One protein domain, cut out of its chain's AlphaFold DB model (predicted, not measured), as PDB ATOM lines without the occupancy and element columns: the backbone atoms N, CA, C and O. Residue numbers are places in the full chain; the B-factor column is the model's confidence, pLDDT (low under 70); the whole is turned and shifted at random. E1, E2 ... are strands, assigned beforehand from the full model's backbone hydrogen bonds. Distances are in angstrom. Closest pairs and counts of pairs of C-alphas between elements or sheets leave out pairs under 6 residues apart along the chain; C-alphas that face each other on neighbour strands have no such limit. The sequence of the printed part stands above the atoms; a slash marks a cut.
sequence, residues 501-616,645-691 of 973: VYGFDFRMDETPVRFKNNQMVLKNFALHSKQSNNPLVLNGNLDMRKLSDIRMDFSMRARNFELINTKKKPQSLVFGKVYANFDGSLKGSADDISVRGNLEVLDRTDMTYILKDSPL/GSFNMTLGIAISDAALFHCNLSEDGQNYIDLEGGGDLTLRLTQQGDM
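AT A GLANCE: This is residues 501 to 616 and 645 to 691 of the 973 residues of the protein "Protein containing DUF490" of gut metagenome (UniProt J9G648). This is one long sheet folded across its strands into an open trough of two walls. The larger wall holds E2, E4, E7 and E9 with the long arms of E3, E5, E6 and E11; at their bends E5, E6 and E11 turn into a smaller second wall with E8 and E10, and E1 lies beside the last residues of E3 and E5. The printed part has 163 residues, no named helix and eleven named strands, E1 to E11 in order along the chain, in one mixed sheet; the class is all strand. It is compact, with a radius of gyration of the C-alphas of 17.6 A, and only just elongated, spanning 57 by 37 by 31 A.

IN THESE COORDINATES: E1 is residues 504 to 508, with C-alpha 504 at (114.612, 20.986, 81.203). E2, residues 513 to 516, and E3, residues 519 to 529 and 26.4 A long, follow, then E4, residues 536 to 543, 21.2 A. E5, residues 551 to 566, is 30.7 A long and E6, residues 574 to 589, 27.4 A. E7, residues 592 to 601, is 26.9 A long, and E8 is residues 606 to 610. After the cut come E9, residues 647 to 655, 23.7 A, E10, residues 660 to 664, and E11, residues 672 to 685, 27.1 A, whose C-alpha 685 is at (101.732, 5.706, 85.647).

HOW THE PARTS SIT: E1 is antiparallel to E3, with N 507 and O 528 2.8 A apart, and E2 lies on the same side of E3, with N 516 and O 519 2.9 A apart. E2 to E7 form a meander, each strand the antiparallel neighbour of the one before: within hydrogen-bond range are N 520 and O 542 of E3 and E4 at 2.9 A, N 539 and O 555 of E4 and E5 at 2.9 A, N 554 and O 586 of E5 and E6 at 2.8 A, and N 585 and O 596 of E6 and E7 at 2.8 A. E5 bends by 100 degrees at residue 559, E6 by 125 degrees at residue 577 and E11 by 102 degrees at residue 677. E6 has staggered pairing, with E8 over residues 574 to 577 and with E7 over 580 to 589. Neighbour pairs close a ring, the barrel, through E6, E7, E9, E11, E10 and E8. In it E7 and E9 are parallel, N 595 and O 648 2.8 A apart, as are E10 and E8, N 609 and O 662 2.8 A apart. E9 and E11 are antiparallel, N 651 and O 683 2.9 A apart; so are the hairpin E10 and E11, N 661 and O 675 2.8 A apart, and E8 and E6, N 577 and O 606 2.8 A apart. E7 and E10 are apart.

THE WHOLE: The C-alphas farthest apart, those of Asn 517 and Gln 670, are 57.0 A apart. Residues 617 to 644 are not printed, and C-alphas 616 and 645 are 27.8 A apart across this cut. Of the links that are printed whole, none is long. The mean pLDDT of the printed part is 86.9; residues 612 to 616, 645 to 646 and 667 to 669 are under 70.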
ATOM      1  N   VAL A 501     112.304  21.497  88.473       82.62
ATOM      2  CA  VAL A 501     112.155  20.214  89.170       82.62
ATOM      3  C   VAL A 501     112.656  19.076  88.277       82.62
ATOM      4  O   VAL A 501     113.486  18.275  88.721       82.62
ATOM      5  N   TYR A 502     112.216  19.055  87.011       83.81
ATOM      6  CA  TYR A 502     112.571  18.029  86.019       83.81
ATOM      7  C   TYR A 502     113.836  18.350  85.208       83.81
ATOM      8  O   TYR A 502     114.395  17.476  84.550       83.81
ATOM      9  N   GLY A 503     114.317  19.591  85.271       85.69
ATOM     10  CA  GLY A 503     115.630  19.982  84.770       85.69
ATOM     11  C   GLY A 503     115.732  20.232  83.264       85.69
ATOM     12  O   GLY A 503     116.819  20.090  82.695       85.69
ATOM     13  N   PHE A 504     114.634  20.634  82.623       89.31
ATOM     14  CA  PHE A 504     114.612  20.986  81.203       89.31
ATOM     15  C   PHE A 504     114.291  22.464  80.973       89.31
ATOM     16  O   PHE A 504     113.647  23.116  81.792       89.31
ATOM     17  N   ASP A 505     114.750  22.981  79.837       92.38
ATOM     18  CA  ASP A 505     114.504  24.342  79.364       92.38
ATOM     19  C   ASP A 505     114.555  24.330  77.832       92.38
ATOM     20  O   ASP A 505     115.627  24.200  77.228       92.38
ATOM     21  N   PHE A 506     113.381  24.399  77.209       93.62
ATOM     22  CA  PHE A 506     113.213  24.316  75.769       93.62
ATOM     23  C   PHE A 506     112.777  25.655  75.201       93.62
ATOM     24  O   PHE A 506     111.683  26.136  75.481       93.62
ATOM     25  N   ARG A 507     113.607  26.218  74.327       94.44
ATOM     26  CA  ARG A 507     113.252  27.389  73.534       94.44
ATOM     27  C   ARG A 507     112.267  26.992  72.440       94.44
ATOM     28  O   ARG A 507     112.533  26.059  71.679       94.44
ATOM     29  N   MET A 508     111.151  27.695  72.357       94.12
ATOM     30  CA  MET A 508     110.133  27.489  71.333       94.12
ATOM     31  C   MET A 508     110.580  28.060  69.982       94.12
ATOM     32  O   MET A 508     111.371  29.004  69.922       94.12
ATOM     33  N   ASP A 509     110.086  27.470  68.896       90.69
ATOM     34  CA  ASP A 509     110.257  27.993  67.541       90.69
ATOM     35  C   ASP A 509     109.563  29.360  67.398       90.69
ATOM     36  O   ASP A 509     108.480  29.584  67.940       90.69
ATOM     37  N   GLU A 510     110.173  30.259  66.631       91.12
ATOM     38  CA  GLU A 510     109.616  31.577  66.299       91.12
ATOM     39  C   GLU A 510     108.561  31.480  65.181       91.12
ATOM     40  O   GLU A 510     107.871  32.453  64.866       91.12
ATOM     41  N   THR A 511     108.418  30.297  64.572       91.12
ATOM     42  CA  THR A 511     107.393  30.009  63.571       91.12
ATOM     43  C   THR A 511     105.993  30.305  64.130       91.12
ATOM     44  O   THR A 511     105.609  29.715  65.143       91.12
ATOM     45  N   PRO A 512     105.190  31.162  63.462       93.06
ATOM     46  CA  PRO A 512     103.853  31.500  63.928       93.06
ATOM     47  C   PRO A 512     102.956  30.268  64.067       93.06
ATOM     48  O   PRO A 512     102.800  29.469  63.137       93.06
ATOM     49  N   VAL A 513     102.326  30.139  65.228       93.88
ATOM     50  CA  VAL A 513     101.314  29.129  65.507       93.88
ATOM     51  C   VAL A 513      99.952  29.674  65.116       93.88
ATOM     52  O   VAL A 513      99.549  30.765  65.518       93.88
ATOM     53  N   ARG A 514      99.225  28.894  64.315       94.38
ATOM     54  CA  ARG A 514      97.946  29.308  63.750       94.38
ATOM     55  C   ARG A 514      96.774  28.769  64.555       94.38
ATOM     56  O   ARG A 514      96.654  27.562  64.768       94.38
ATOM     57  N   PHE A 515      95.863  29.671  64.882       94.25
ATOM     58  CA  PHE A 515      94.550  29.393  65.440       94.25
ATOM     59  C   PHE A 515      93.523  29.426  64.312       94.25
ATOM     60  O   PHE A 515      93.407  30.413  63.578       94.25
ATOM     61  N   LYS A 516      92.786  28.331  64.137       93.44
ATOM     62  CA  LYS A 516      91.722  28.223  63.141       93.44
ATOM     63  C   LYS A 516      90.508  27.548  63.759       93.44
ATOM     64  O   LYS A 516      90.587  26.381  64.119       93.44
ATOM     65  N   ASN A 517      89.382  28.255  63.815       90.94
ATOM     66  CA  ASN A 517      88.114  27.765  64.359       90.94
ATOM     67  C   ASN A 517      88.280  27.133  65.756       90.94
ATOM     68  O   ASN A 517      87.894  25.981  65.959       90.94
ATOM     69  N   ASN A 518      88.899  27.866  66.687       90.94
ATOM     70  CA  ASN A 518      89.211  27.410  68.054       90.94
ATOM     71  C   ASN A 518      90.186  26.228  68.130       90.94
ATOM     72  O   ASN A 518      90.261  25.562  69.157       90.94
ATOM     73  N   GLN A 519      90.938  25.942  67.066       93.25
ATOM     74  CA  GLN A 519      91.979  24.922  67.093       93.25
ATOM     75  C   GLN A 519      93.347  25.560  66.884       93.25
ATOM     76  O   GLN A 519      93.583  26.199  65.856       93.25
ATOM     77  N   MET A 520      94.251  25.361  67.837       94.06
ATOM     78  CA  MET A 520      95.663  25.701  67.684       94.06
ATOM     79  C   MET A 520      96.347  24.549  66.955       94.06
ATOM     80  O   MET A 520      96.350  23.421  67.448       94.06
ATOM     81  N   VAL A 521      96.906  24.805  65.777       93.31
ATOM     82  CA  VAL A 521      97.532  23.764  64.954       93.31
ATOM     83  C   VAL A 521      99.044  23.907  65.004       93.31
ATOM     84  O   VAL A 521      99.594  24.923  64.580       93.31
ATOM     85  N   LEU A 522      99.718  22.850  65.457       93.50
ATOM     86  CA  LEU A 522     101.172  22.740  65.445       93.50
ATOM     87  C   LEU A 522     101.594  21.869  64.264       93.50
ATOM     88  O   LEU A 522     101.221  20.696  64.170       93.50
ATOM     89  N   LYS A 523     102.384  22.439  63.355       92.81
ATOM     90  CA  LYS A 523     102.933  21.723  62.201       92.81
ATOM     91  C   LYS A 523     104.446  21.846  62.204       92.81
ATOM     92  O   LYS A 523     104.976  22.902  61.885       92.81
ATOM     93  N   ASN A 524     105.114  20.740  62.508       93.56
ATOM     94  CA  ASN A 524     106.558  20.659  62.706       93.56
ATOM     95  C   ASN A 524     107.083  21.722  63.680       93.56
ATOM     96  O   ASN A 524     108.160  22.265  63.461       93.56
ATOM     97  N   PHE A 525     106.315  22.023  64.728       94.88
ATOM     98  CA  PHE A 525     106.701  23.037  65.699       94.88
ATOM     99  C   PHE A 525     107.881  22.518  66.519       94.88
ATOM    100  O   PHE A 525     107.793  21.436  67.108       94.88
ATOM    101  N   ALA A 526     108.995  23.240  66.500       94.62
ATOM    102  CA  ALA A 526     110.244  22.790  67.085       94.62
ATOM    103  C   ALA A 526     110.447  23.347  68.500       94.62
ATOM    104  O   ALA A 526     110.278  24.532  68.767       94.62
ATOM    105  N   LEU A 527     110.863  22.482  69.413       94.44
ATOM    106  CA  LEU A 527     111.373  22.849  70.725       94.44
ATOM    107  C   LEU A 527     112.877  22.570  70.749       94.44
ATOM    108  O   LEU A 527     113.317  21.454  70.462       94.44
ATOM    109  N   HIS A 528     113.677  23.582  71.069       92.94
ATOM    110  CA  HIS A 528     115.136  23.533  71.033       92.94
ATOM    111  C   HIS A 528     115.725  23.565  72.442       92.94
ATOM    112  O   HIS A 528     115.491  24.506  73.195       92.94
ATOM    113  N   SER A 529     116.561  22.585  72.785       90.94
ATOM    114  CA  SER A 529     117.398  22.679  73.988       90.94
ATOM    115  C   SER A 529     118.591  23.616  73.760       90.94
ATOM    116  O   SER A 529     119.088  23.738  72.638       90.94
ATOM    117  N   LYS A 530     119.103  24.233  74.834       76.31
ATOM    118  CA  LYS A 530     120.213  25.208  74.835       76.31
ATOM    119  C   LYS A 530     121.448  24.801  74.024       76.31
ATOM    120  O   LYS A 530     122.083  25.678  73.445       76.31
ATOM    121  N   GLN A 531     121.837  23.523  74.024       70.81
ATOM    122  CA  GLN A 531     123.058  23.048  73.347       70.81
ATOM    123  C   GLN A 531     122.786  22.081  72.186       70.81
ATOM    124  O   GLN A 531     123.733  21.657  71.521       70.81
ATOM    125  N   SER A 532     121.525  21.734  71.908       72.38
ATOM    126  CA  SER A 532     121.180  20.776  70.852       72.38
ATOM    127  C   SER A 532     120.828  21.474  69.539       72.38
ATOM    128  O   SER A 532     119.916  22.294  69.483       72.38
ATOM    129  N   ASN A 533     121.483  21.063  68.449       77.38
ATOM    130  CA  ASN A 533     121.071  21.443  67.093       77.38
ATOM    131  C   ASN A 533     119.801  20.708  66.630       77.38
ATOM    132  O   ASN A 533     119.140  21.164  65.699       77.38
ATOM    133  N   ASN A 534     119.462  19.573  67.249       89.19
ATOM    134  CA  ASN A 534     118.272  18.802  66.897       89.19
ATOM    135  C   ASN A 534     117.102  19.219  67.793       89.19
ATOM    136  O   ASN A 534     117.289  19.243  69.014       89.19
ATOM    137  N   PRO A 535     115.920  19.516  67.231       94.00
ATOM    138  CA  PRO A 535     114.738  19.845  68.012       94.00
ATOM    139  C   PRO A 535     113.918  18.612  68.411       94.00
ATOM    140  O   PRO A 535     113.968  17.560  67.766       94.00
ATOM    141  N   LEU A 536     113.093  18.786  69.440       94.88
ATOM    142  CA  LEU A 536     111.884  18.001  69.657       94.88
ATOM    143  C   LEU A 536     110.785  18.596  68.771       94.88
ATOM    144  O   LEU A 536     110.430  19.761  68.909       94.88
ATOM    145  N   VAL A 537     110.264  17.808  67.838       96.12
ATOM    146  CA  VAL A 537     109.265  18.250  66.862       96.12
ATOM    147  C   VAL A 537     107.877  17.801  67.299       96.12
ATOM    148  O   VAL A 537     107.635  16.604  67.482       96.12
ATOM    149  N   LEU A 538     106.962  18.762  67.400       95.44
ATOM    150  CA  LEU A 538     105.554  18.578  67.731       95.44
ATOM    151  C   LEU A 538     104.686  18.714  66.473       95.44
ATOM    152  O   LEU A 538     104.835  19.647  65.679       95.44
ATOM    153  N   ASN A 539     103.757  17.780  66.290       96.12
ATOM    154  CA  ASN A 539     102.754  17.812  65.224       96.12
ATOM    155  C   ASN A 539     101.390  17.421  65.785       96.12
ATOM    156  O   ASN A 539     101.263  16.326  66.333       96.12
ATOM    157  N   GLY A 540     100.373  18.260  65.608       94.75
ATOM    158  CA  GLY A 540      99.037  17.982  66.129       94.75
ATOM    159  C   GLY A 540      98.201  19.234  66.355       94.75
ATOM    160  O   GLY A 540      98.435  20.267  65.720       94.75
ATOM    161  N   ASN A 541      97.222  19.145  67.249       94.06
ATOM    162  CA  ASN A 541      96.359  20.267  67.587       94.06
ATOM    163  C   ASN A 541      95.919  20.293  69.058       94.06
ATOM    164  O   ASN A 541      95.799  19.268  69.724       94.06
ATOM    165  N   LEU A 542      95.652  21.511  69.527       92.69
ATOM    166  CA  LEU A 542      94.878  21.799  70.730       92.69
ATOM    167  C   LEU A 542      93.482  22.235  70.280       92.69
ATOM    168  O   LEU A 542      93.354  23.158  69.476       92.69
ATOM    169  N   ASP A 543      92.447  21.574  70.773       91.62
ATOM    170  CA  ASP A 543      91.053  21.839  70.455       91.62
ATOM    171  C   ASP A 543      90.376  22.576  71.609       91.62
ATOM    172  O   ASP A 543      90.174  22.012  72.681       91.62
ATOM    173  N   MET A 544      90.027  23.838  71.367       88.94
ATOM    174  CA  MET A 544      89.391  24.745  72.324       88.94
ATOM    175  C   MET A 544      87.943  25.061  71.929       88.94
ATOM    176  O   MET A 544      87.387  26.070  72.356       88.94
ATOM    177  N   ARG A 545      87.306  24.238  71.081       86.56
ATOM    178  CA  ARG A 545      85.901  24.455  70.680       86.56
ATOM    179  C   ARG A 545      84.941  24.416  71.864       86.56
ATOM    180  O   ARG A 545      83.927  25.091  71.826       86.56
ATOM    181  N   LYS A 546      85.268  23.643  72.901       83.56
ATOM    182  CA  LYS A 546      84.610  23.691  74.206       83.56
ATOM    183  C   LYS A 546      85.642  24.134  75.230       83.56
ATOM    184  O   LYS A 546      86.521  23.355  75.573       83.56
ATOM    185  N   LEU A 547      85.540  25.365  75.727       74.31
ATOM    186  CA  LEU A 547      86.482  25.882  76.730       74.31
ATOM    187  C   LEU A 547      86.438  25.091  78.049       74.31
ATOM    188  O   LEU A 547      87.424  25.075  78.774       74.31
ATOM    189  N   SER A 548      85.330  24.397  78.328       77.81
ATOM    190  CA  SER A 548      85.193  23.474  79.460       77.81
ATOM    191  C   SER A 548      85.802  22.082  79.236       77.81
ATOM    192  O   SER A 548      85.870  21.303  80.177       77.81
ATOM    193  N   ASP A 549      86.215  21.740  78.012       81.94
ATOM    194  CA  ASP A 549      86.825  20.450  77.649       81.94
ATOM    195  C   ASP A 549      87.871  20.689  76.552       81.94
ATOM    196  O   ASP A 549      87.669  20.376  75.372       81.94
ATOM    197  N   ILE A 550      88.977  21.326  76.945       84.81
ATOM    198  CA  ILE A 550      90.118  21.567  76.061       84.81
ATOM    199  C   ILE A 550      90.846  20.242  75.851       84.81
ATOM    200  O   ILE A 550      91.298  19.621  76.813       84.81
ATOM    201  N   ARG A 551      91.000  19.828  74.588       90.50
ATOM    202  CA  ARG A 551      91.637  18.553  74.228       90.50
ATOM    203  C   ARG A 551      92.936  18.744  73.469       90.50
ATOM    204  O   ARG A 551      93.047  19.602  72.602       90.50
ATOM    205  N   MET A 552      93.900  17.885  73.748       92.56
ATOM    206  CA  MET A 552      95.214  17.826  73.120       92.56
ATOM    207  C   MET A 552      95.339  16.539  72.305       92.56
ATOM    208  O   MET A 552      94.937  15.470  72.766       92.56
ATOM    209  N   ASP A 553      95.916  16.626  71.109       95.44
ATOM    210  CA  ASP A 553      96.399  15.474  70.340       95.44
ATOM    211  C   ASP A 553      97.704  15.862  69.640       95.44
ATOM    212  O   ASP A 553      97.700  16.507  68.590       95.44
ATOM    213  N   PHE A 554      98.831  15.491  70.245       95.31
ATOM    214  CA  PHE A 554     100.166  15.774  69.736       95.31
ATOM    215  C   PHE A 554     100.935  14.485  69.477       95.31
ATOM    216  O   PHE A 554     100.996  13.585  70.312       95.31
ATOM    217  N   SER A 555     101.600  14.433  68.330       97.12
ATOM    218  CA  SER A 555     102.704  13.518  68.063       97.12
ATOM    219  C   SER A 555     104.024  14.235  68.311       97.12
ATOM    220  O   SER A 555     104.199  15.399  67.939       97.12
ATOM    221  N   MET A 556     104.944  13.534  68.959       96.06
ATOM    222  CA  MET A 556     106.199  14.071  69.460       96.06
ATOM    223  C   MET A 556     107.342  13.214  68.944       96.06
ATOM    224  O   MET A 556     107.329  11.990  69.100       96.06
ATOM    225  N   ARG A 557     108.343  13.845  68.328       97.19
ATOM    226  CA  ARG A 557     109.527  13.138  67.842       97.19
ATOM    227  C   ARG A 557     110.791  13.921  68.125       97.19
ATOM    228  O   ARG A 557     110.910  15.074  67.731       97.19
ATOM    229  N   ALA A 558     111.762  13.247  68.719       95.56
ATOM    230  CA  ALA A 558     113.088  13.782  68.961       95.56
ATOM    231  C   ALA A 558     114.142  12.768  68.503       95.56
ATOM    232  O   ALA A 558     113.959  11.549  68.630       95.56
ATOM    233  N   ARG A 559     115.243  13.259  67.934       94.75
ATOM    234  CA  ARG A 559     116.392  12.438  67.539       94.75
ATOM    235  C   ARG A 559     117.662  13.108  68.027       94.75
ATOM    236  O   ARG A 559     117.910  14.259  67.677       94.75
ATOM    237  N   ASN A 560     118.445  12.388  68.821       92.81
ATOM    238  CA  ASN A 560     119.651  12.875  69.471       92.81
ATOM    239  C   ASN A 560     119.411  14.237  70.145       92.81
ATOM    240  O   ASN A 560     120.130  15.207  69.893       92.81
ATOM    241  N   PHE A 561     118.319  14.304  70.908       94.38
ATOM    242  CA  PHE A 561     117.812  15.503  71.555       94.38
ATOM    243  C   PHE A 561     118.320  15.574  72.985       94.38
ATOM    244  O   PHE A 561     118.357  14.570  73.688       94.38
ATOM    245  N   GLU A 562     118.704  16.763  73.418       91.94
ATOM    246  CA  GLU A 562     119.105  17.004  74.797       91.94
ATOM    247  C   GLU A 562     117.851  17.252  75.646       91.94
ATOM    248  O   GLU A 562     117.291  18.344  75.627       91.94
ATOM    249  N   LEU A 563     117.384  16.211  76.337       90.69
ATOM    250  CA  LEU A 563     116.147  16.224  77.120       90.69
ATOM    251  C   LEU A 563     116.313  16.970  78.449       90.69
ATOM    252  O   LEU A 563     115.420  17.705  78.855       90.69
ATOM    253  N   ILE A 564     117.458  16.787  79.111       90.75
ATOM    254  CA  ILE A 564     117.813  17.439  80.379       90.75
ATOM    255  C   ILE A 564     119.164  18.118  80.183       90.75
ATOM    256  O   ILE A 564     120.092  17.497  79.662       90.75
ATOM    257  N   ASN A 565     119.276  19.381  80.592       86.44
ATOM    258  CA  ASN A 565     120.531  20.138  80.591       86.44
ATOM    259  C   ASN A 565     120.482  21.235  81.651       86.44
ATOM    260  O   ASN A 565     120.343  22.426  81.354       86.44
ATOM    261  N   THR A 566     120.578  20.826  82.910       84.69
ATOM    262  CA  THR A 566     120.523  21.759  84.032       84.69
ATOM    263  C   THR A 566     121.618  21.484  85.050       84.69
ATOM    264  O   THR A 566     122.091  20.360  85.217       84.69
ATOM    265  N   LYS A 567     122.022  22.537  85.759       86.81
ATOM    266  CA  LYS A 567     122.870  22.428  86.950       86.81
ATOM    267  C   LYS A 567     121.978  22.221  88.172       86.81
ATOM    268  O   LYS A 567     120.835  22.663  88.168       86.81
ATOM    269  N   LYS A 568     122.522  21.629  89.240       84.94
ATOM    270  CA  LYS A 568     121.813  21.471  90.520       84.94
ATOM    271  C   LYS A 568     121.257  22.817  91.011       84.94
ATOM    272  O   LYS A 568     122.030  23.734  91.297       84.94
ATOM    273  N   LYS A 569     119.931  22.912  91.132       84.00
ATOM    274  CA  LYS A 569     119.199  23.985  91.826       84.00
ATOM    275  C   LYS A 569     118.607  23.438  93.137       84.00
ATOM    276  O   LYS A 569     118.506  22.221  93.279       84.00
ATOM    277  N   PRO A 570     118.205  24.292  94.097       78.75
ATOM    278  CA  PRO A 570     117.607  23.840  95.359       78.75
ATOM    279  C   PRO A 570     116.387  22.918  95.174       78.75
ATOM    280  O   PRO A 570     116.269  21.901  95.854       78.75
ATOM    281  N   GLN A 571     115.515  23.230  94.211       78.31
ATOM    282  CA  GLN A 571     114.341  22.415  93.877       78.31
ATOM    283  C   GLN A 571     114.634  21.181  93.004       78.31
ATOM    284  O   GLN A 571     113.748  20.348  92.843       78.31
ATOM    285  N   SER A 572     115.849  21.021  92.465       80.31
ATOM    286  CA  SER A 572     116.146  19.940  91.515       80.31
ATOM    287  C   SER A 572     116.052  18.559  92.164       80.31
ATOM    288  O   SER A 572     116.671  18.312  93.201       80.31
ATOM    289  N   LEU A 573     115.323  17.649  91.516       80.69
ATOM    290  CA  LEU A 573     115.379  16.206  91.783       80.69
ATOM    291  C   LEU A 573     116.339  15.509  90.816       80.69
ATOM    292  O   LEU A 573     117.071  14.602  91.207       80.69
ATOM    293  N   VAL A 574     116.365  15.981  89.569       84.94
ATOM    294  CA  VAL A 574     117.244  15.501  88.502       84.94
ATOM    295  C   VAL A 574     118.035  16.679  87.937       84.94
ATOM    296  O   VAL A 574     117.502  17.774  87.755       84.94
ATOM    297  N   PHE A 575     119.322  16.473  87.673       88.75
ATOM    298  CA  PHE A 575     120.169  17.437  86.971       88.75
ATOM    299  C   PHE A 575     121.278  16.724  86.188       88.75
ATOM    300  O   PHE A 575     121.449  15.517  86.311       88.75
ATOM    301  N   GLY A 576     122.031  17.456  85.370       89.56
ATOM    302  CA  GLY A 576     123.033  16.888  84.463       89.56
ATOM    303  C   GLY A 576     122.615  17.021  83.001       89.56
ATOM    304  O   GLY A 576     121.915  17.973  82.642       89.56
ATOM    305  N   LYS A 577     123.078  16.093  82.163       91.81
ATOM    306  CA  LYS A 577     122.852  16.051  80.716       91.81
ATOM    307  C   LYS A 577     122.258  14.714  80.301       91.81
ATOM    308  O   LYS A 577     122.902  13.686  80.460       91.81
ATOM    309  N   VAL A 578     121.075  14.725  79.698       91.75
ATOM    310  CA  VAL A 578     120.443  13.517  79.143       91.75
ATOM    311  C   VAL A 578     120.228  13.708  77.655       91.75
ATOM    312  O   VAL A 578     119.517  14.627  77.249       91.75
ATOM    313  N   TYR A 579     120.814  12.828  76.843       93.19
ATOM    314  CA  TYR A 579     120.564  12.783  75.403       93.19
ATOM    315  C   TYR A 579     119.645  11.610  75.092       93.19
ATOM    316  O   TYR A 579     119.907  10.493  75.526       93.19
ATOM    317  N   ALA A 580     118.584  11.851  74.327       93.94
ATOM    318  CA  ALA A 580     117.603  10.825  74.019       93.94
ATOM    319  C   ALA A 580     117.051  10.904  72.590       93.94
ATOM    320  O   ALA A 580     116.937  11.980  71.990       93.94
ATOM    321  N   ASN A 581     116.656   9.750  72.052       96.00
ATOM    322  CA  ASN A 581     115.651   9.677  70.996       96.00
ATOM    323  C   ASN A 581     114.281   9.479  71.644       96.00
ATOM    324  O   ASN A 581     114.139   8.731  72.606       96.00
ATOM    325  N   PHE A 582     113.259  10.122  71.091       95.56
ATOM    326  CA  PHE A 582     111.890   9.960  71.559       95.56
ATOM    327  C   PHE A 582     110.935   9.841  70.376       95.56
ATOM    328  O   PHE A 582     111.087  10.538  69.367       95.56
ATOM    329  N   ASP A 583     109.971   8.936  70.471       97.06
ATOM    330  CA  ASP A 583     108.855   8.828  69.533       97.06
ATOM    331  C   ASP A 583     107.595   8.460  70.321       97.06
ATOM    332  O   ASP A 583     107.550   7.421  70.984       97.06
ATOM    333  N   GLY A 584     106.595   9.338  70.306       96.12
ATOM    334  CA  GLY A 584     105.408   9.167  71.132       96.12
ATOM    335  C   GLY A 584     104.270  10.117  70.789       96.12
ATOM    336  O   GLY A 584     104.321  10.890  69.831       96.12
ATOM    337  N   SER A 585     103.221  10.049  71.599       95.75
ATOM    338  CA  SER A 585     102.030  10.882  71.495       95.75
ATOM    339  C   SER A 585     101.499  11.286  72.865       95.75
ATOM    340  O   SER A 585     101.552  10.489  73.802       95.75
ATOM    341  N   LEU A 586     100.932  12.486  72.940       93.44
ATOM    342  CA  LEU A 586     100.173  13.014  74.070       93.44
ATOM    343  C   LEU A 586      98.742  13.252  73.598       93.44
ATOM    344  O   LEU A 586      98.539  13.933  72.594       93.44
ATOM    345  N   LYS A 587      97.758  12.675  74.290       93.88
ATOM    346  CA  LYS A 587      96.336  12.804  73.946       93.88
ATOM    347  C   LYS A 587      95.481  12.969  75.192       93.88
ATOM    348  O   LYS A 587      95.778  12.307  76.176       93.88
ATOM    349  N   GLY A 588      94.392  13.728  75.115       89.25
ATOM    350  CA  GLY A 588      93.389  13.797  76.185       89.25
ATOM    351  C   GLY A 588      92.993  15.221  76.568       89.25
ATOM    352  O   GLY A 588      93.308  16.146  75.821       89.25
ATOM    353  N   SER A 589      92.265  15.397  77.669       84.88
ATOM    354  CA  SER A 589      91.900  16.720  78.207       84.88
ATOM    355  C   SER A 589      92.918  17.187  79.251       84.88
ATOM    356  O   SER A 589      93.814  16.430  79.604       84.88
ATOM    357  N   ALA A 590      92.804  18.421  79.752       71.31
ATOM    358  CA  ALA A 590      93.652  18.900  80.854       71.31
ATOM    359  C   ALA A 590      93.539  18.034  82.130       71.31
ATOM    360  O   ALA A 590      94.522  17.889  82.855       71.31
ATOM    361  N   ASP A 591      92.374  17.415  82.348       73.25
ATOM    362  CA  ASP A 591      92.082  16.558  83.507       73.25
ATOM    363  C   ASP A 591      92.381  15.067  83.259       73.25
ATOM    364  O   ASP A 591      92.406  14.272  84.195       73.25
ATOM    365  N   ASP A 592      92.610  14.667  82.006       81.44
ATOM    366  CA  ASP A 592      92.942  13.291  81.619       81.44
ATOM    367  C   ASP A 592      93.925  13.292  80.447       81.44
ATOM    368  O   ASP A 592      93.559  13.077  79.287       81.44
ATOM    369  N   ILE A 593      95.192  13.557  80.747       85.00
ATOM    370  CA  ILE A 593      96.288  13.523  79.785       85.00
ATOM    371  C   ILE A 593      96.863  12.105  79.727       85.00
ATOM    372  O   ILE A 593      97.356  11.572  80.715       85.00
ATOM    373  N   SER A 594      96.901  11.506  78.537       90.75
ATOM    374  CA  SER A 594      97.540  10.219  78.255       90.75
ATOM    375  C   SER A 594      98.796  10.394  77.396       90.75
ATOM    376  O   SER A 594      98.706  10.703  76.204       90.75
ATOM    377  N   VAL A 595      99.965  10.069  77.948       92.50
ATOM    378  CA  VAL A 595     101.255  10.040  77.240       92.50
ATOM    379  C   VAL A 595     101.679   8.604  76.946       92.50
ATOM    380  O   VAL A 595     101.741   7.755  77.835       92.50
ATOM    381  N   ARG A 596     102.000   8.310  75.684       95.44
ATOM    382  CA  ARG A 596     102.526   7.002  75.263       95.44
ATOM    383  C   ARG A 596     103.695   7.163  74.316       95.44
ATOM    384  O   ARG A 596     103.606   7.962  73.390       95.44
ATOM    385  N   GLY A 597     104.755   6.383  74.489       95.62
ATOM    386  CA  GLY A 597     105.897   6.462  73.583       95.62
ATOM    387  C   GLY A 597     107.064   5.562  73.953       95.62
ATOM    388  O   GLY A 597     107.008   4.810  74.924       95.62
ATOM    389  N   ASN A 598     108.121   5.672  73.156       97.12
ATOM    390  CA  ASN A 598     109.407   5.034  73.393       97.12
ATOM    391  C   ASN A 598     110.477   6.110  73.590       97.12
ATOM    392  O   ASN A 598     110.587   7.040  72.785       97.12
ATOM    393  N   LEU A 599     111.261   5.962  74.651       96.00
ATOM    394  CA  LEU A 599     112.400   6.788  75.006       96.00
ATOM    395  C   LEU A 599     113.663   5.933  74.903       96.00
ATOM    396  O   LEU A 599     113.754   4.884  75.527       96.00
ATOM    397  N   GLU A 600     114.642   6.377  74.132       96.88
ATOM    398  CA  GLU A 600     115.956   5.740  74.050       96.88
ATOM    399  C   GLU A 600     116.990   6.706  74.623       96.88
ATOM    400  O   GLU A 600     117.228   7.763  74.036       96.88
ATOM    401  N   VAL A 601     117.573   6.373  75.770       94.88
ATOM    402  CA  VAL A 601     118.627   7.149  76.431       94.88
ATOM    403  C   VAL A 601     119.973   6.785  75.810       94.88
ATOM    404  O   VAL A 601     120.368   5.621  75.790       94.88
ATOM    405  N   LEU A 602     120.673   7.792  75.292       94.12
ATOM    406  CA  LEU A 602     121.907   7.640  74.526       94.12
ATOM    407  C   LEU A 602     123.148   7.634  75.429       94.12
ATOM    408  O   LEU A 602     123.127   8.146  76.549       94.12
ATOM    409  N   ASP A 603     124.243   7.113  74.884       91.56
ATOM    410  CA  ASP A 603     125.569   6.964  75.500       91.56
ATOM    411  C   ASP A 603     126.167   8.258  76.081       91.56
ATOM    412  O   ASP A 603     126.860   8.230  77.088       91.56
ATOM    413  N   ARG A 604     125.877   9.425  75.497       88.25
ATOM    414  CA  ARG A 604     126.386  10.729  75.978       88.25
ATOM    415  C   ARG A 604     125.685  11.266  77.236       88.25
ATOM    416  O   ARG A 604     125.837  12.447  77.554       88.25
ATOM    417  N   THR A 605     124.877  10.446  77.898       90.50
ATOM    418  CA  THR A 605     124.110  10.816  79.091       90.50
ATOM    419  C   THR A 605     124.984  10.778  80.345       90.50
ATOM    420  O   THR A 605     125.697   9.809  80.576       90.50
ATOM    421  N   ASP A 606     124.892  11.835  81.146       92.00
ATOM    422  CA  ASP A 606     125.493  12.004  82.471       92.00
ATOM    423  C   ASP A 606     124.435  12.661  83.368       92.00
ATOM    424  O   ASP A 606     124.240  13.882  83.354       92.00
ATOM    425  N   MET A 607     123.660  11.830  84.063       91.12
ATOM    426  CA  MET A 607     122.500  12.257  84.843       91.12
ATOM    427  C   MET A 607     122.743  12.050  86.330       91.12
ATOM    428  O   MET A 607     123.121  10.968  86.754       91.12
ATOM    429  N   THR A 608     122.423  13.054  87.142       87.94
ATOM    430  CA  THR A 608     122.369  12.928  88.595       87.94
ATOM    431  C   THR A 608     120.935  12.960  89.110       87.94
ATOM    432  O   THR A 608     120.184  13.887  88.805       87.94
ATOM    433  N   TYR A 609     120.596  12.008  89.974       85.94
ATOM    434  CA  TYR A 609     119.379  11.991  90.779       85.94
ATOM    435  C   TYR A 609     119.701  12.251  92.261       85.94
ATOM    436  O   TYR A 609     120.708  11.762  92.782       85.94
ATOM    437  N   ILE A 610     118.864  13.039  92.940       76.94
ATOM    438  CA  ILE A 610     118.952  13.292  94.386       76.94
ATOM    439  C   ILE A 610     117.779  12.600  95.077       76.94
ATOM    440  O   ILE A 610     116.631  13.013  94.909       76.94
ATOM    441  N   LEU A 611     118.078  11.602  95.905       70.00
ATOM    442  CA  LEU A 611     117.084  10.960  96.755       70.00
ATOM    443  C   LEU A 611     116.844  11.834  97.998       70.00
ATOM    444  O   LEU A 611     117.719  11.940  98.855       70.00
ATOM    445  N   LYS A 612     115.679  12.493  98.074       60.59
ATOM    446  CA  LYS A 612     115.303  13.349  99.219       60.59
ATOM    447  C   LYS A 612     114.723  12.548 100.390       60.59
ATOM    448  O   LYS A 612     115.047  12.845 101.532       60.59
ATOM    449  N   ASP A 613     113.984  11.478 100.096       52.22
ATOM    450  CA  ASP A 613     113.368  10.596 101.091       52.22
ATOM    451  C   ASP A 613     113.904   9.172 100.925       52.22
ATOM    452  O   ASP A 613     113.412   8.375 100.125       52.22
ATOM    453  N   SER A 614     114.975   8.854 101.651       37.97
ATOM    454  CA  SER A 614     115.535   7.508 101.671       37.97
ATOM    455  C   SER A 614     115.058   6.766 102.918       37.97
ATOM    456  O   SER A 614     115.415   7.184 104.016       37.97
ATOM    457  N   PRO A 615     114.369   5.614 102.811       39.28
ATOM    458  CA  PRO A 615     114.153   4.728 103.960       39.28
ATOM    459  C   PRO A 615     115.468   4.131 104.512       39.28
ATOM    460  O   PRO A 615     115.448   3.366 105.474       39.28
ATOM    461  N   LEU A 616     116.618   4.443 103.894       39.06
ATOM    462  CA  LEU A 616     117.949   3.993 104.308       39.06
ATOM    463  C   LEU A 616     118.556   4.848 105.434       39.06
ATOM    464  O   LEU A 616     119.640   4.516 105.915       39.06
ATOM    465  N   GLY A 645      95.388  12.281  89.956       50.84
ATOM    466  CA  GLY A 645      96.404  12.768  89.053       50.84
ATOM    467  C   GLY A 645      95.791  12.808  87.664       50.84
ATOM    468  O   GLY A 645      95.337  11.788  87.147       50.84
ATOM    469  N   SER A 646      95.805  13.970  87.025       60.16
ATOM    470  CA  SER A 646      95.272  14.172  85.675       60.16
ATOM    471  C   SER A 646      96.115  13.513  84.570       60.16
ATOM    472  O   SER A 646      96.051  13.904  83.405       60.16
ATOM    473  N   PHE A 647      96.958  12.530  84.910       71.56
ATOM    474  CA  PHE A 647      98.039  12.056  84.056       71.56
ATOM    475  C   PHE A 647      98.163  10.524  84.036       71.56
ATOM    476  O   PHE A 647      98.374   9.864  85.051       71.56
ATOM    477  N   ASN A 648      98.080   9.952  82.839       84.75
ATOM    478  CA  ASN A 648      98.311   8.548  82.522       84.75
ATOM    479  C   ASN A 648      99.521   8.440  81.589       84.75
ATOM    480  O   ASN A 648      99.575   9.094  80.549       84.75
ATOM    481  N   MET A 649     100.489   7.589  81.911       89.81
ATOM    482  CA  MET A 649     101.715   7.455  81.132       89.81
ATOM    483  C   MET A 649     102.063   5.997  80.880       89.81
ATOM    484  O   MET A 649     101.942   5.146  81.757       89.81
ATOM    485  N   THR A 650     102.527   5.690  79.673       94.31
ATOM    486  CA  THR A 650     103.151   4.405  79.344       94.31
ATOM    487  C   THR A 650     104.355   4.641  78.445       94.31
ATOM    488  O   THR A 650     104.200   5.020  77.284       94.31
ATOM    489  N   LEU A 651     105.552   4.413  78.975       94.69
ATOM    490  CA  LEU A 651     106.810   4.613  78.264       94.69
ATOM    491  C   LEU A 651     107.612   3.317  78.219       94.69
ATOM    492  O   LEU A 651     107.896   2.728  79.262       94.69
ATOM    493  N   GLY A 652     108.007   2.900  77.018       96.44
ATOM    494  CA  GLY A 652     109.123   1.974  76.839       96.44
ATOM    495  C   GLY A 652     110.425   2.763  76.898       96.44
ATOM    496  O   GLY A 652     110.565   3.749  76.182       96.44
ATOM    497  N   ILE A 653     111.355   2.378  77.763       96.19
ATOM    498  CA  ILE A 653     112.614   3.082  77.993       96.19
ATOM    499  C   ILE A 653     113.757   2.113  77.689       96.19
ATOM    500  O   ILE A 653     113.920   1.128  78.399       96.19
ATOM    501  N   ALA A 654     114.543   2.397  76.657       96.56
ATOM    502  CA  ALA A 654     115.773   1.679  76.339       96.56
ATOM    503  C   ALA A 654     116.969   2.541  76.751       96.56
ATOM    504  O   ALA A 654     117.043   3.710  76.375       96.56
ATOM    505  N   ILE A 655     117.892   1.999  77.536       95.25
ATOM    506  CA  ILE A 655     119.042   2.733  78.070       95.25
ATOM    507  C   ILE A 655     120.323   2.147  77.485       95.25
ATOM    508  O   ILE A 655     120.541   0.941  77.578       95.25
ATOM    509  N   SER A 656     121.164   2.998  76.896       93.69
ATOM    510  CA  SER A 656     122.478   2.612  76.378       93.69
ATOM    511  C   SER A 656     123.415   2.132  77.489       93.69
ATOM    512  O   SER A 656     123.525   2.780  78.523       93.69
ATOM    513  N   ASP A 657     124.167   1.058  77.232       90.88
ATOM    514  CA  ASP A 657     125.111   0.454  78.188       90.88
ATOM    515  C   ASP A 657     126.254   1.378  78.645       90.88
ATOM    516  O   ASP A 657     126.916   1.071  79.636       90.88
ATOM    517  N   ALA A 658     126.490   2.479  77.922       90.62
ATOM    518  CA  ALA A 658     127.511   3.486  78.220       90.62
ATOM    519  C   ALA A 658     126.940   4.752  78.893       90.62
ATOM    520  O   ALA A 658     127.667   5.728  79.077       90.62
ATOM    521  N   ALA A 659     125.643   4.779  79.221       90.94
ATOM    522  CA  ALA A 659     125.029   5.907  79.915       90.94
ATOM    523  C   ALA A 659     125.486   5.961  81.382       90.94
ATOM    524  O   ALA A 659     125.506   4.941  82.074       90.94
ATOM    525  N   LEU A 660     125.819   7.166  81.855       92.00
ATOM    526  CA  LEU A 660     126.293   7.418  83.213       92.00
ATOM    527  C   LEU A 660     125.168   7.977  84.093       92.00
ATOM    528  O   LEU A 660     124.515   8.971  83.757       92.00
ATOM    529  N   PHE A 661     124.982   7.351  85.250       90.81
ATOM    530  CA  PHE A 661     123.997   7.719  86.257       90.81
ATOM    531  C   PHE A 661     124.661   7.882  87.620       90.81
ATOM    532  O   PHE A 661     125.251   6.946  88.149       90.81
ATOM    533  N   HIS A 662     124.497   9.055  88.217       89.94
ATOM    534  CA  HIS A 662     124.915   9.365  89.576       89.94
ATOM    535  C   HIS A 662     123.682   9.439  90.481       89.94
ATOM    536  O   HIS A 662     122.758  10.216  90.248       89.94
ATOM    537  N   CYS A 663     123.638   8.638  91.536       86.81
ATOM    538  CA  CYS A 663     122.563   8.646  92.517       86.81
ATOM    539  C   CYS A 663     123.112   9.110  93.865       86.81
ATOM    540  O   CYS A 663     123.895   8.403  94.499       86.81
ATOM    541  N   ASN A 664     122.689  10.292  94.317       81.88
ATOM    542  CA  ASN A 664     122.999  10.773  95.659       81.88
ATOM    543  C   ASN A 664     122.031  10.143  96.660       81.88
ATOM    544  O   ASN A 664     120.827  10.391  96.598       81.88
ATOM    545  N   LEU A 665     122.572   9.356  97.591       75.75
ATOM    546  CA  LEU A 665     121.817   8.683  98.651       75.75
ATOM    547  C   LEU A 665     121.663   9.549  99.909       75.75
ATOM    548  O   LEU A 665     120.893   9.198 100.801       75.75
ATOM    549  N   SER A 666     122.414  10.647 100.005       70.25
ATOM    550  CA  SER A 666     122.329  11.632 101.080       70.25
ATOM    551  C   SER A 666     122.389  13.055 100.523       70.25
ATOM    552  O   SER A 666     123.057  13.325  99.522       70.25
ATOM    553  N   GLU A 667     121.714  14.000 101.185       62.50
ATOM    554  CA  GLU A 667     121.682  15.405 100.746       62.50
ATOM    555  C   GLU A 667     123.066  16.079 100.756       62.50
ATOM    556  O   GLU A 667     123.333  16.969  99.940       62.50
ATOM    557  N   ASP A 668     123.955  15.642 101.654       67.88
ATOM    558  CA  ASP A 668     125.335  16.128 101.765       67.88
ATOM    559  C   ASP A 668     126.272  15.590 100.664       67.88
ATOM    560  O   ASP A 668     127.421  16.036 100.570       67.88
ATOM    561  N   GLY A 669     125.787  14.659  99.830       68.94
ATOM    562  CA  GLY A 669     126.525  14.036  98.731       68.94
ATOM    563  C   GLY A 669     127.691  13.146  99.173       68.94
ATOM    564  O   GLY A 669     128.562  12.840  98.362       68.94
ATOM    565  N   GLN A 670     127.773  12.767 100.454       74.94
ATOM    566  CA  GLN A 670     128.838  11.879 100.941       74.94
ATOM    567  C   GLN A 670     128.578  10.412 100.595       74.94
ATOM    568  O   GLN A 670     129.536   9.682 100.330       74.94
ATOM    569  N   ASN A 671     127.304  10.005 100.582       79.62
ATOM    570  CA  ASN A 671     126.864   8.680 100.172       79.62
ATOM    571  C   ASN A 671     126.291   8.755  98.750       79.62
ATOM    572  O   ASN A 671     125.279   9.424  98.524       79.62
ATOM    573  N   TYR A 672     126.907   8.056  97.800       86.56
ATOM    574  CA  TYR A 672     126.462   8.040  96.408       86.56
ATOM    575  C   TYR A 672     126.740   6.702  95.724       86.56
ATOM    576  O   TYR A 672     127.562   5.902  96.177       86.56
ATOM    577  N   ILE A 673     126.053   6.485  94.606       86.38
ATOM    578  CA  ILE A 673     126.318   5.390  93.676       86.38
ATOM    579  C   ILE A 673     126.465   5.978  92.274       86.38
ATOM    580  O   ILE A 673     125.537   6.608  91.773       86.38
ATOM    581  N   ASP A 674     127.613   5.741  91.659       90.00
ATOM    582  CA  ASP A 674     127.891   5.965  90.245       90.00
ATOM    583  C   ASP A 674     127.708   4.662  89.479       90.00
ATOM    584  O   ASP A 674     128.275   3.628  89.839       90.00
ATOM    585  N   LEU A 675     126.912   4.706  88.420       89.50
ATOM    586  CA  LEU A 675     126.559   3.559  87.600       89.50
ATOM    587  C   LEU A 675     126.785   3.899  86.132       89.50
ATOM    588  O   LEU A 675     126.247   4.879  85.624       89.50
ATOM    589  N   GLU A 676     127.524   3.044  85.444       92.25
ATOM    590  CA  GLU A 676     127.550   2.966  83.989       92.25
ATOM    591  C   GLU A 676     126.800   1.700  83.591       92.25
ATOM    592  O   GLU A 676     127.165   0.596  84.014       92.25
ATOM    593  N   GLY A 677     125.728   1.825  82.819       89.31
ATOM    594  CA  GLY A 677     124.932   0.658  82.465       89.31
ATOM    595  C   GLY A 677     123.673   0.967  81.681       89.31
ATOM    596  O   GLY A 677     123.272   2.120  81.525       89.31
ATOM    597  N   GLY A 678     123.045  -0.104  81.212       92.62
ATOM    598  CA  GLY A 678     121.921  -0.053  80.293       92.62
ATOM    599  C   GLY A 678     120.876  -1.120  80.578       92.62
ATOM    600  O   GLY A 678     120.988  -1.935  81.501       92.62
ATOM    601  N   GLY A 679     119.809  -1.086  79.792       93.94
ATOM    602  CA  GLY A 679     118.711  -2.034  79.906       93.94
ATOM    603  C   GLY A 679     117.386  -1.499  79.393       93.94
ATOM    604  O   GLY A 679     117.241  -0.318  79.074       93.94
ATOM    605  N   ASP A 680     116.409  -2.399  79.339       95.50
ATOM    606  CA  ASP A 680     115.056  -2.109  78.887       95.50
ATOM    607  C   ASP A 680     114.105  -2.065  80.081       95.50
ATOM    608  O   ASP A 680     113.994  -3.017  80.867       95.50
ATOM    609  N   LEU A 681     113.394  -0.950  80.203       94.75
ATOM    610  CA  LEU A 681     112.410  -0.682  81.239       94.75
ATOM    611  C   LEU A 681     111.077  -0.288  80.600       94.75
ATOM    612  O   LEU A 681     111.007   0.263  79.507       94.75
ATOM    613  N   THR A 682     109.982  -0.561  81.289       95.25
ATOM    614  CA  THR A 682     108.646  -0.082  80.937       95.25
ATOM    615  C   THR A 682     108.059   0.612  82.149       95.25
ATOM    616  O   THR A 682     107.846  -0.023  83.182       95.25
ATOM    617  N   LEU A 683     107.812   1.911  82.014       93.25
ATOM    618  CA  LEU A 683     107.193   2.746  83.032       93.25
ATOM    619  C   LEU A 683     105.710   2.914  82.713       93.25
ATOM    620  O   LEU A 683     105.347   3.311  81.603       93.25
ATOM    621  N   ARG A 684     104.856   2.658  83.698       92.06
ATOM    622  CA  ARG A 684     103.422   2.921  83.641       92.06
ATOM    623  C   ARG A 684     103.009   3.755  84.845       92.06
ATOM    624  O   ARG A 684     103.264   3.353  85.970       92.06
ATOM    625  N   LEU A 685     102.340   4.874  84.610       86.94
ATOM    626  CA  LEU A 685     101.732   5.706  85.647       86.94
ATOM    627  C   LEU A 685     100.238   5.798  85.361       86.94
ATOM    628  O   LEU A 685      99.851   6.063  84.224       86.94
ATOM    629  N   THR A 686      99.402   5.525  86.354       84.12
ATOM    630  CA  THR A 686      97.942   5.636  86.223       84.12
ATOM    631  C   THR A 686      97.437   6.962  86.791       84.12
ATOM    632  O   THR A 686      98.115   7.577  87.607       84.12
ATOM    633  N   GLN A 687      96.212   7.356  86.425       73.12
ATOM    634  CA  GLN A 687      95.549   8.555  86.967       73.12
ATOM    635  C   GLN A 687      95.385   8.519  88.497       73.12
ATOM    636  O   GLN A 687      95.313   9.546  89.154       73.12
ATOM    637  N   GLN A 688      95.357   7.326  89.093       73.19
ATOM    638  CA  GLN A 688      95.274   7.149  90.547       73.19
ATOM    639  C   GLN A 688      96.633   7.342  91.244       73.19
ATOM    640  O   GLN A 688      96.752   7.087  92.437       73.19
ATOM    641  N   GLY A 689      97.681   7.719  90.503       73.38
ATOM    642  CA  GLY A 689      99.036   7.872  91.026       73.38
ATOM    643  C   GLY A 689      99.821   6.561  91.162       73.38
ATOM    644  O   GLY A 689     100.984   6.602  91.553       73.38
ATOM    645  N   ASP A 690      99.247   5.400  90.806       81.56
ATOM    646  CA  ASP A 690      99.974   4.118  90.829       81.56
ATOM    647  C   ASP A 690     101.066   4.118  89.750       81.56
ATOM    648  O   ASP A 690     100.773   4.057  88.547       81.56
ATOM    649  N   MET A 691     102.319   4.213  90.198       83.62
ATOM    650  CA  MET A 691     103.517   4.151  89.372       83.62
ATOM    651  C   MET A 691     104.091   2.738  89.407       83.62
ATOM    652  O   MET A 691     104.420   2.205  90.464       83.62
TER     653      MET A 691